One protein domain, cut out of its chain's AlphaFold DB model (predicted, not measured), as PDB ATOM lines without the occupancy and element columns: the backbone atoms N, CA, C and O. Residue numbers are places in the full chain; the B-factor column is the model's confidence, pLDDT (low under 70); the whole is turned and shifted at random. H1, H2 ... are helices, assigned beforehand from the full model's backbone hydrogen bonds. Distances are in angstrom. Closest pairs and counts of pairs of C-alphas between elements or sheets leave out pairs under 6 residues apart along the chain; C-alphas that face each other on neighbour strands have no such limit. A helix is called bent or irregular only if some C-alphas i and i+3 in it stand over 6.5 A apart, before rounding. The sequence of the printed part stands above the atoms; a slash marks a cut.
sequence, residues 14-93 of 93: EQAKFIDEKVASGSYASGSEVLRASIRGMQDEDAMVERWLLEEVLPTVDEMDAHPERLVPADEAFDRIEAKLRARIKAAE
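Overview. This is residues 14 to 93 of the 93 residues of the protein "Plasmid stabilization protein" of Devosia sp. 67-54 (UniProt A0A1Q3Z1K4). Picture a long, nearly straight helix, H2, with a shorter helix at each of its two ends: H1 sits crosswise at its beginning, and H3 follows a turn of the chain at its far end and folds partly back. The three make a wide, open frame with an empty middle, in which H1 packs on the first residues of H2 while residues 38 to 93 stand free. The printed part has 80 residues, with three named helices in the order H1, H2, H3 and no named strand, and its class is all helix. It is extended, with a radius of gyration of the C-alphas of 22.3 A, and its outline is flat, spanning 58 by 40 by 19 A.

Arrangement. Start with the longest helix, H2, residues 31 to 66, which by its hydrogen bonds was assigned as one helix but is bent: C-alphas 55 and 58 are 6.7 A apart. Its arms are H2a, residues 31 to 55, and H2b, residues 58 to 66, and their lines stand at a shallow tilt of 15 degrees. Look next at H1, residues 14 to 24, which touches H2a at residues 31 to 34 alone; the closest C-alphas are those of Ile 19 and Gly 31, 5.9 A apart. The lines of H1 and H2a are only just about perpendicular, at 73 degrees. At the other end look for H3, residues 74 to 92, which touches no helix and is apart from H1, from H2a and from H2b. In H1, H2a, H2b and H3 every O i to N i+4 pair is within hydrogen-bond range.

Along the chain. Find C-alpha 31 at (-65.381, -24.308, 12.183); from there H2a runs 35.9 A to C-alpha 55 at (-51.785, 4.695, 28.381). H2b goes on from C-alpha 58 to C-alpha 66, 12.3 A. Go back to C-alpha 14 at (-52.783, -27.380, 7.200), where H1 begins; it is 15.1 A long from first to last C-alpha. H3 runs 27.3 A from C-alpha 74 and ends at C-alpha 92 at (-29.940, -18.362, 39.176).

Size, cuts and confidence. The two C-alphas farthest apart, those of Ala 24 and Glu 69, are 59.7 A from each other. The printed part runs from residue 14 to residue 93, the chain's last residue, and has no cut. The links from H1 to H2, 6 residues, and from H2 to H3, 7 residues, are both short. The mean pLDDT of the printed part is 95.4, and look to residue 93 for the one printed residue under 70.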
ATOM      1  N   GLU A  14     -53.146 -27.433   5.784       98.38
ATOM      2  CA  GLU A  14     -52.783 -27.380   7.200       98.38
ATOM      3  C   GLU A  14     -53.818 -26.612   8.033       98.38
ATOM      4  O   GLU A  14     -54.260 -27.101   9.069       98.38
ATOM      5  N   GLN A  15     -54.269 -25.449   7.555       97.81
ATOM      6  CA  GLN A  15     -55.285 -24.647   8.243       97.81
ATOM      7  C   GLN A  15     -56.627 -25.376   8.334       97.81
ATOM      8  O   GLN A  15     -57.264 -25.358   9.387       97.81
ATOM      9  N   ALA A  16     -57.052 -26.033   7.250       97.81
ATOM     10  CA  ALA A  16     -58.273 -26.835   7.254       97.81
ATOM     11  C   ALA A  16     -58.178 -27.971   8.284       97.81
ATOM     12  O   ALA A  16     -59.052 -28.098   9.141       97.81
ATOM     13  N   LYS A  17     -57.061 -28.714   8.276       98.31
ATOM     14  CA  LYS A  17     -56.800 -29.791   9.239       98.31
ATOM     15  C   LYS A  17     -56.825 -29.288  10.683       98.31
ATOM     16  O   LYS A  17     -57.430 -29.925  11.537       98.31
ATOM     17  N   PHE A  18     -56.209 -28.140  10.956       97.81
ATOM     18  CA  PHE A  18     -56.210 -27.543  12.289       97.81
ATOM     19  C   PHE A  18     -57.631 -27.217  12.776       97.81
ATOM     20  O   PHE A  18     -57.972 -27.508  13.922       97.81
ATOM     21  N   ILE A  19     -58.479 -26.641  11.915       97.62
ATOM     22  CA  ILE A  19     -59.882 -26.364  12.258       97.62
ATOM     23  C   ILE A  19     -60.625 -27.671  12.556       97.62
ATOM     24  O   ILE A  19     -61.329 -27.748  13.565       97.62
ATOM     25  N   ASP A  20     -60.440 -28.694  11.723       97.88
ATOM     26  CA  ASP A  20     -61.081 -29.997  11.906       97.88
ATOM     27  C   ASP A  20     -60.652 -30.660  13.221       97.88
ATOM     28  O   ASP A  20     -61.501 -31.142  13.968       97.88
ATOM     29  N   GLU A  21     -59.363 -30.615  13.569       98.25
ATOM     30  CA  GLU A  21     -58.836 -31.128  14.841       98.25
ATOM     31  C   GLU A  21     -59.443 -30.406  16.054       98.25
ATOM     32  O   GLU A  21     -59.796 -31.048  17.044       98.25
ATOM     33  N   LYS A  22     -59.619 -29.079  15.976       98.06
ATOM     34  CA  LYS A  22     -60.247 -28.273  17.039       98.06
ATOM     35  C   LYS A  22     -61.733 -28.564  17.227       98.06
ATOM     36  O   LYS A  22     -62.243 -28.432  18.342       98.06
ATOM     37  N   VAL A  23     -62.431 -28.929  16.156       98.19
ATOM     38  CA  VAL A  23     -63.834 -29.351  16.231       98.19
ATOM     39  C   VAL A  23     -63.924 -30.792  16.737       98.19
ATOM     40  O   VAL A  23     -64.711 -31.078  17.636       98.19
ATOM     41  N   ALA A  24     -63.079 -31.692  16.228       98.06
ATOM     42  CA  ALA A  24     -63.040 -33.096  16.630       98.06
ATOM     43  C   ALA A  24     -62.664 -33.282  18.110       98.06
ATOM     44  O   ALA A  24     -63.170 -34.199  18.755       98.06
ATOM     45  N   SER A  25     -61.831 -32.399  18.674       97.75
ATOM     46  CA  SER A  25     -61.515 -32.401  20.108       97.75
ATOM     47  C   SER A  25     -62.691 -31.984  21.001       97.75
ATOM     48  O   SER A  25     -62.588 -32.082  22.221       97.75
ATOM     49  N   GLY A  26     -63.783 -31.469  20.423       96.81
ATOM     50  CA  GLY A  26     -64.924 -30.920  21.158       96.81
ATOM     51  C   GLY A  26     -64.657 -29.552  21.790       96.81
ATOM     52  O   GLY A  26     -65.515 -29.033  22.499       96.81
ATOM     53  N   SER A  27     -63.492 -28.942  21.536       95.12
ATOM     54  CA  SER A  27     -63.169 -27.601  22.042       95.12
ATOM     55  C   SER A  27     -64.009 -26.509  21.375       95.12
ATOM     56  O   SER A  27     -64.186 -25.440  21.953       95.12
ATOM     57  N   TYR A  28     -64.522 -26.779  20.173       97.62
ATOM     58  CA  TYR A  28     -65.415 -25.903  19.422       97.62
ATOM     59  C   TYR A  28     -66.518 -26.729  18.760       97.62
ATOM     60  O   TYR A  28     -66.263 -27.811  18.237       97.62
ATOM     61  N   ALA A  29     -67.740 -26.202  18.712       96.62
ATOM     62  CA  ALA A  29     -68.885 -26.886  18.116       96.62
ATOM     63  C   ALA A  29     -68.883 -26.841  16.577       96.62
ATOM     64  O   ALA A  29     -69.590 -27.611  15.931       96.62
ATOM     65  N   SER A  30     -68.142 -25.911  15.961       96.88
ATOM     66  CA  SER A  30     -68.052 -25.791  14.498       96.88
ATOM     67  C   SER A  30     -66.834 -24.988  14.044       96.88
ATOM     68  O   SER A  30     -66.338 -24.131  14.777       96.88
ATOM     69  N   GLY A  31     -66.432 -25.144  12.779       95.94
ATOM     70  CA  GLY A  31     -65.381 -24.308  12.183       95.94
ATOM     71  C   GLY A  31     -65.725 -22.811  12.163       95.94
ATOM     72  O   GLY A  31     -64.852 -21.961  12.303       95.94
ATOM     73  N   SER A  32     -67.017 -22.462  12.088       95.38
ATOM     74  CA  SER A  32     -67.454 -21.063  12.224       95.38
ATOM     75  C   SER A  32     -67.203 -20.500  13.625       95.38
ATOM     76  O   SER A  32     -66.996 -19.300  13.779       95.38
ATOM     77  N   GLU A  33     -67.251 -21.342  14.658       95.81
ATOM     78  CA  GLU A  33     -66.934 -20.932  16.023       95.81
ATOM     79  C   GLU A  33     -65.431 -20.750  16.223       95.81
ATOM     80  O   GLU A  33     -65.035 -19.729  16.783       95.81
ATOM     81  N   VAL A  34     -64.620 -21.666  15.678       96.94
ATOM     82  CA  VAL A  34     -63.152 -21.542  15.644       96.94
ATOM     83  C   VAL A  34     -62.751 -20.205  15.019       96.94
ATOM     84  O   VAL A  34     -62.003 -19.436  15.620       96.94
ATOM     85  N   LEU A  35     -63.311 -19.874  13.851       95.44
ATOM     86  CA  LEU A  35     -62.994 -18.621  13.165       95.44
ATOM     87  C   LEU A  35     -63.411 -17.387  13.975       95.44
ATOM     88  O   LEU A  35     -62.639 -16.441  14.100       95.44
ATOM     89  N   ARG A  36     -64.614 -17.383  14.565       94.94
ATOM     90  CA  ARG A  36     -65.049 -16.259  15.412       94.94
ATOM     91  C   ARG A  36     -64.170 -16.097  16.652       94.94
ATOM     92  O   ARG A  36     -63.965 -14.968  17.082       94.94
ATOM     93  N   ALA A  37     -63.704 -17.194  17.247       96.00
ATOM     94  CA  ALA A  37     -62.787 -17.147  18.383       96.00
ATOM     95  C   ALA A  37     -61.420 -16.589  17.978       96.00
ATOM     96  O   ALA A  37     -60.901 -15.721  18.670       96.00
ATOM     97  N   SER A  38     -60.897 -17.007  16.824       94.38
ATOM     98  CA  SER A  38     -59.658 -16.461  16.267       94.38
ATOM     99  C   SER A  38     -59.751 -14.954  16.013       94.38
ATOM    100  O   SER A  38     -58.854 -14.228  16.423       94.38
ATOM    101  N   ILE A  39     -60.849 -14.473  15.415       95.62
ATOM    102  CA  ILE A  39     -61.049 -13.035  15.168       95.62
ATOM    103  C   ILE A  39     -61.111 -12.250  16.482       95.62
ATOM    104  O   ILE A  39     -60.517 -11.184  16.566       95.62
ATOM    105  N   ARG A  40     -61.797 -12.769  17.512       95.50
ATOM    106  CA  ARG A  40     -61.811 -12.118  18.832       95.50
ATOM    107  C   ARG A  40     -60.413 -12.037  19.433       95.50
ATOM    108  O   ARG A  40     -60.039 -10.971  19.887       95.50
ATOM    109  N   GLY A  41     -59.638 -13.119  19.358       96.31
ATOM    110  CA  GLY A  41     -58.248 -13.115  19.821       96.31
ATOM    111  C   GLY A  41     -57.411 -12.031  19.140       96.31
ATOM    112  O   GLY A  41     -56.757 -11.258  19.826       96.31
ATOM    113  N   MET A  42     -57.519 -11.902  17.813       95.75
ATOM    114  CA  MET A  42     -56.829 -10.842  17.059       95.75
ATOM    115  C   MET A  42     -57.265  -9.441  17.508       95.75
ATOM    116  O   MET A  42     -56.431  -8.573  17.731       95.75
ATOM    117  N   GLN A  43     -58.570  -9.223  17.692       95.69
ATOM    118  CA  GLN A  43     -59.102  -7.937  18.158       95.69
ATOM    119  C   GLN A  43     -58.653  -7.594  19.583       95.69
ATOM    120  O   GLN A  43     -58.391  -6.430  19.879       95.69
ATOM    121  N   ASP A  44     -58.578  -8.593  20.461       96.44
ATOM    122  CA  ASP A  44     -58.141  -8.416  21.843       96.44
ATOM    123  C   ASP A  44     -56.644  -8.074  21.907       96.44
ATOM    124  O   ASP A  44     -56.255  -7.193  22.677       96.44
ATOM    125  N   GLU A  45     -55.821  -8.718  21.070       95.56
ATOM    126  CA  GLU A  45     -54.396  -8.401  20.903       95.56
ATOM    127  C   GLU A  45     -54.196  -6.974  20.373       95.56
ATOM    128  O   GLU A  45     -53.467  -6.197  20.992       95.56
ATOM    129  N   ASP A  46     -54.900  -6.590  19.304       96.38
ATOM    130  CA  ASP A  46     -54.841  -5.235  18.740       96.38
ATOM    131  C   ASP A  46     -55.245  -4.183  19.783       96.38
ATOM    132  O   ASP A  46     -54.552  -3.188  19.993       96.38
ATOM    133  N   ALA A  47     -56.348  -4.419  20.499       95.75
ATOM    134  CA  ALA A  47     -56.829  -3.498  21.521       95.75
ATOM    135  C   ALA A  47     -55.885  -3.415  22.729       95.75
ATOM    136  O   ALA A  47     -55.813  -2.374  23.382       95.75
ATOM    137  N   MET A  48     -55.187  -4.503  23.066       96.44
ATOM    138  CA  MET A  48     -54.164  -4.500  24.112       96.44
ATOM    139  C   MET A  48     -52.976  -3.627  23.713       96.44
ATOM    140  O   MET A  48     -52.545  -2.809  24.523       96.44
ATOM    141  N   VAL A  49     -52.480  -3.773  22.481       96.81
ATOM    142  CA  VAL A  49     -51.383  -2.948  21.960       96.81
ATOM    143  C   VAL A  49     -51.791  -1.477  21.926       96.81
ATOM    144  O   VAL A  49     -51.049  -0.637  22.424       96.81
ATOM    145  N   GLU A  50     -52.986  -1.168  21.422       97.50
ATOM    146  CA  GLU A  50     -53.487   0.208  21.355       97.50
ATOM    147  C   GLU A  50     -53.576   0.853  22.744       97.50
ATOM    148  O   GLU A  50     -53.088   1.963  22.950       97.50
ATOM    149  N   ARG A  51     -54.145   0.146  23.730       97.50
ATOM    150  CA  ARG A  51     -54.203   0.654  25.109       97.50
ATOM    151  C   ARG A  51     -52.814   0.896  25.676       97.50
ATOM    152  O   ARG A  51     -52.586   1.946  26.258       97.50
ATOM    153  N   TRP A  52     -51.884  -0.034  25.480       97.44
ATOM    154  CA  TRP A  52     -50.510   0.130  25.951       97.44
ATOM    155  C   TRP A  52     -49.825   1.357  25.326       97.44
ATOM    156  O   TRP A  52     -49.169   2.129  26.026       97.44
ATOM    157  N   LEU A  53     -50.032   1.596  24.027       97.94
ATOM    158  CA  LEU A  53     -49.501   2.780  23.351       97.94
ATOM    159  C   LEU A  53     -50.070   4.080  23.936       97.94
ATOM    160  O   LEU A  53     -49.314   5.007  24.225       97.94
ATOM    161  N   LEU A  54     -51.389   4.144  24.123       98.06
ATOM    162  CA  LEU A  54     -52.068   5.346  24.605       98.06
ATOM    163  C   LEU A  54     -51.834   5.616  26.095       98.06
ATOM    164  O   LEU A  54     -51.717   6.773  26.490       98.06
ATOM    165  N   GLU A  55     -51.799   4.571  26.920       97.75
ATOM    166  CA  GLU A  55     -51.785   4.695  28.381       97.75
ATOM    167  C   GLU A  55     -50.375   4.652  28.978       97.75
ATOM    168  O   GLU A  55     -50.163   5.218  30.048       97.75
ATOM    169  N   GLU A  56     -49.405   4.018  28.312       97.31
ATOM    170  CA  GLU A  56     -48.028   3.931  28.814       97.31
ATOM    171  C   GLU A  56     -47.032   4.669  27.922       97.31
ATOM    172  O   GLU A  56     -46.258   5.493  28.413       97.31
ATOM    173  N   VAL A  57     -47.043   4.406  26.611       97.44
ATOM    174  CA  VAL A  57     -45.991   4.921  25.719       97.44
ATOM    175  C   VAL A  57     -46.106   6.427  25.520       97.44
ATOM    176  O   VAL A  57     -45.123   7.129  25.752       97.44
ATOM    177  N   LEU A  58     -47.278   6.939  25.128       97.81
ATOM    178  CA  LEU A  58     -47.455   8.379  24.910       97.81
ATOM    179  C   LEU A  58     -47.172   9.204  26.177       97.81
ATOM    180  O   LEU A  58     -46.368  10.129  26.082       97.81
ATOM    181  N   PRO A  59     -47.698   8.851  27.369       97.38
ATOM    182  CA  PRO A  59     -47.370   9.589  28.588       97.38
ATOM    183  C   PRO A  59     -45.880   9.554  28.934       97.38
ATOM    184  O   PRO A  59     -45.342  10.547  29.415       97.38
ATOM    185  N   THR A  60     -45.197   8.435  28.666       95.62
ATOM    186  CA  THR A  60     -43.744   8.331  28.877       95.62
ATOM    187  C   THR A  60     -42.983   9.280  27.951       95.62
ATOM    188  O   THR A  60     -42.042   9.938  28.391       95.62
ATOM    189  N   VAL A  61     -43.387   9.377  26.680       94.88
ATOM    190  CA  VAL A  61     -42.789  10.315  25.719       94.88
ATOM    191  C   VAL A  61     -43.029  11.760  26.157       94.88
ATOM    192  O   VAL A  61     -42.070  12.522  26.240       94.88
ATOM    193  N   ASP A  62     -44.262  12.111  26.524       96.88
ATOM    194  CA  ASP A  62     -44.603  13.456  27.006       96.88
ATOM    195  C   ASP A  62     -43.785  13.837  28.259       96.88
ATOM    196  O   ASP A  62     -43.306  14.965  28.386       96.88
ATOM    197  N   GLU A  63     -43.578  12.893  29.186       95.56
ATOM    198  CA  GLU A  63     -42.751  13.095  30.382       95.56
ATOM    199  C   GLU A  63     -41.267  13.278  30.035       95.56
ATOM    200  O   GLU A  63     -40.595  14.116  30.639       95.56
ATOM    201  N   MET A  64     -40.748  12.525  29.063       93.06
ATOM    202  CA  MET A  64     -39.366  12.641  28.586       93.06
ATOM    203  C   MET A  64     -39.115  13.972  27.869       93.06
ATOM    204  O   MET A  64     -38.062  14.576  28.076       93.06
ATOM    205  N   ASP A  65     -40.081  14.450  27.087       94.88
ATOM    206  CA  ASP A  65     -40.020  15.757  26.431       94.88
ATOM    207  C   ASP A  65     -40.093  16.905  27.453       94.88
ATOM    208  O   ASP A  65     -39.392  17.910  27.316       94.88
ATOM    209  N   ALA A  66     -40.904  16.753  28.507       97.12
ATOM    210  CA  ALA A  66     -40.995  17.723  29.597       97.12
ATOM    211  C   ALA A  66     -39.755  17.731  30.512       97.12
ATOM    212  O   ALA A  66     -39.414  18.779  31.067       97.12
ATOM    213  N   HIS A  67     -39.088  16.582  30.664       95.62
ATOM    214  CA  HIS A  67     -37.957  16.369  31.572       95.62
ATOM    215  C   HIS A  67     -36.743  15.734  30.872       95.62
ATOM    216  O   HIS A  67     -36.334  14.614  31.218       95.62
ATOM    217  N   PRO A  68     -36.114  16.433  29.908       93.75
ATOM    218  CA  PRO A  68     -34.992  15.892  29.144       93.75
ATOM    219  C   PRO A  68     -33.768  15.574  30.017       93.75
ATOM    220  O   PRO A  68     -32.946  14.737  29.651       93.75
ATOM    221  N   GLU A  69     -33.644  16.183  31.199       94.56
ATOM    222  CA  GLU A  69     -32.595  15.893  32.181       94.56
ATOM    223  C   GLU A  69     -32.643  14.465  32.742       94.56
ATOM    224  O   GLU A  69     -31.668  14.004  33.337       94.56
ATOM    225  N   ARG A  70     -33.766  13.756  32.575       89.88
ATOM    226  CA  ARG A  70     -33.930  12.358  33.002       89.88
ATOM    227  C   ARG A  70     -33.454  11.355  31.957       89.88
ATOM    228  O   ARG A  70     -33.391  10.159  32.254       89.88
ATOM    229  N   LEU A  71     -33.150  11.820  30.749       92.50
ATOM    230  CA  LEU A  71     -32.634  10.982  29.681       92.50
ATOM    231  C   LEU A  71     -31.202  10.560  29.995       92.50
ATOM    232  O   LEU A  71     -30.390  11.345  30.481       92.50
ATOM    233  N   VAL A  72     -30.893   9.310  29.675       93.69
ATOM    234  CA  VAL A  72     -29.531   8.779  29.729       93.69
ATOM    235  C   VAL A  72     -29.062   8.436  28.318       93.69
ATOM    236  O   VAL A  72     -29.887   8.057  27.479       93.69
ATOM    237  N   PRO A  73     -27.755   8.549  28.036       94.88
ATOM    238  CA  PRO A  73     -27.177   8.042  26.800       94.88
ATOM    239  C   PRO A  73     -27.536   6.568  26.572       94.88
ATOM    240  O   PRO A  73     -27.625   5.774  27.512       94.88
ATOM    241  N   ALA A  74     -27.785   6.199  25.314       94.06
ATOM    242  CA  ALA A  74     -28.263   4.860  24.974       94.06
ATOM    243  C   ALA A  74     -27.250   3.766  25.349       94.06
ATOM    244  O   ALA A  74     -27.644   2.720  25.856       94.06
ATOM    245  N   ASP A  75     -25.960   4.022  25.142       96.88
ATOM    246  CA  ASP A  75     -24.859   3.159  25.573       96.88
ATOM    247  C   ASP A  75     -24.895   2.915  27.086       96.88
ATOM    248  O   ASP A  75     -24.928   1.764  27.517       96.88
ATOM    249  N   GLU A  76     -25.036   3.973  27.889       96.31
ATOM    250  CA  GLU A  76     -25.163   3.845  29.345       96.31
ATOM    251  C   GLU A  76     -26.413   3.036  29.745       96.31
ATOM    252  O   GLU A  76     -26.376   2.208  30.662       96.31
ATOM    253  N   ALA A  77     -27.538   3.238  29.053       94.88
ATOM    254  CA  ALA A  77     -28.762   2.479  29.299       94.88
ATOM    255  C   ALA A  77     -28.576   0.979  29.016       94.88
ATOM    256  O   ALA A  77     -28.959   0.143  29.844       94.88
ATOM    257  N   PHE A  78     -27.978   0.630  27.874       96.06
ATOM    258  CA  PHE A  78     -27.734  -0.760  27.491       96.06
ATOM    259  C   PHE A  78     -26.716  -1.438  28.412       96.06
ATOM    260  O   PHE A  78     -26.982  -2.555  28.862       96.06
ATOM    261  N   ASP A  79     -25.637  -0.750  28.791       97.25
ATOM    262  CA  ASP A  79     -24.651  -1.255  29.754       97.25
ATOM    263  C   ASP A  79     -25.314  -1.616  31.092       97.25
ATOM    264  O   ASP A  79     -25.077  -2.685  31.670       97.25
ATOM    265  N   ARG A  80     -26.223  -0.758  31.576       95.94
ATOM    266  CA  ARG A  80     -26.996  -1.009  32.803       95.94
ATOM    267  C   ARG A  80     -27.925  -2.216  32.670       95.94
ATOM    268  O   ARG A  80     -28.048  -2.994  33.623       95.94
ATOM    269  N   ILE A  81     -28.588  -2.384  31.524       96.31
ATOM    270  CA  ILE A  81     -29.455  -3.540  31.251       96.31
ATOM    271  C   ILE A  81     -28.629  -4.829  31.225       96.31
ATOM    272  O   ILE A  81     -29.005  -5.805  31.882       96.31
ATOM    273  N   GLU A  82     -27.490  -4.834  30.531       96.38
ATOM    274  CA  GLU A  82     -26.618  -6.003  30.424       96.38
ATOM    275  C   GLU A  82     -26.060  -6.407  31.792       96.38
ATOM    276  O   GLU A  82     -26.130  -7.579  32.177       96.38
ATOM    277  N   ALA A  83     -25.581  -5.439  32.577       96.44
ATOM    278  CA  ALA A  83     -25.104  -5.685  33.934       96.44
ATOM    279  C   ALA A  83     -26.193  -6.323  34.812       96.44
ATOM    280  O   ALA A  83     -25.932  -7.291  35.537       96.44
ATOM    281  N   LYS A  84     -27.437  -5.835  34.711       95.75
ATOM    282  CA  LYS A  84     -28.585  -6.387  35.444       95.75
ATOM    283  C   LYS A  84     -28.933  -7.803  34.984       95.75
ATOM    284  O   LYS A  84     -29.219  -8.656  35.827       95.75
ATOM    285  N   LEU A  85     -28.894  -8.076  33.680       95.00
ATOM    286  CA  LEU A  85     -29.125  -9.413  33.134       95.00
ATOM    287  C   LEU A  85     -28.056 -10.399  33.619       95.00
ATOM    288  O   LEU A  85     -28.392 -11.464  34.134       95.00
ATOM    289  N   ARG A  86     -26.778 -10.016  33.540       96.12
ATOM    290  CA  ARG A  86     -25.646 -10.830  33.999       96.12
ATOM    291  C   ARG A  86     -25.751 -11.166  35.487       96.12
ATOM    292  O   ARG A  86     -25.531 -12.309  35.875       96.12
ATOM    293  N   ALA A  87     -26.139 -10.193  36.313       94.44
ATOM    294  CA  ALA A  87     -26.369 -10.412  37.739       94.44
ATOM    295  C   ALA A  87     -27.521 -11.398  38.003       94.44
ATOM    296  O   ALA A  87     -27.401 -12.247  38.883       94.44
ATOM    297  N   ARG A  88     -28.614 -11.325  37.230       93.69
ATOM    298  CA  ARG A  88     -29.741 -12.266  37.344       93.69
ATOM    299  C   ARG A  88     -29.366 -13.685  36.937       93.69
ATOM    300  O   ARG A  88     -29.803 -14.613  37.602       93.69
ATOM    301  N   ILE A  89     -28.577 -13.839  35.874       94.25
ATOM    302  CA  ILE A  89     -28.088 -15.148  35.423       94.25
ATOM    303  C   ILE A  89     -27.219 -15.774  36.515       94.25
ATOM    304  O   ILE A  89     -27.511 -16.875  36.959       94.25
ATOM    305  N   LYS A  90     -26.240 -15.027  37.043       89.56
ATOM    306  CA  LYS A  90     -25.360 -15.499  38.123       89.56
ATOM    307  C   LYS A  90     -26.108 -15.855  39.418       89.56
ATOM    308  O   LYS A  90     -25.642 -16.691  40.172       89.56
ATOM    309  N   ALA A  91     -27.224 -15.191  39.715       86.06
ATOM    310  CA  ALA A  91     -28.039 -15.481  40.900       86.06
ATOM    311  C   ALA A  91     -28.963 -16.703  40.730       86.06
ATOM    312  O   ALA A  91     -29.545 -17.158  41.713       86.06
ATOM    313  N   ALA A  92     -29.152 -17.176  39.496       83.19
ATOM    314  CA  ALA A  92     -29.940 -18.362  39.176       83.19
ATOM    315  C   ALA A  92     -29.084 -19.641  39.058       83.19
ATOM    316  O   ALA A  92     -29.654 -20.725  38.933       83.19
ATOM    317  N   GLU A  93     -27.755 -19.500  39.087       67.19
ATOM    318  CA  GLU A  93     -26.753 -20.575  39.197       67.19
ATOM    319  C   GLU A  93     -26.460 -20.911  40.667       67.19
ATOM    320  O   GLU A  93     -26.308 -22.117  40.966       67.19
TER     321      GLU A  93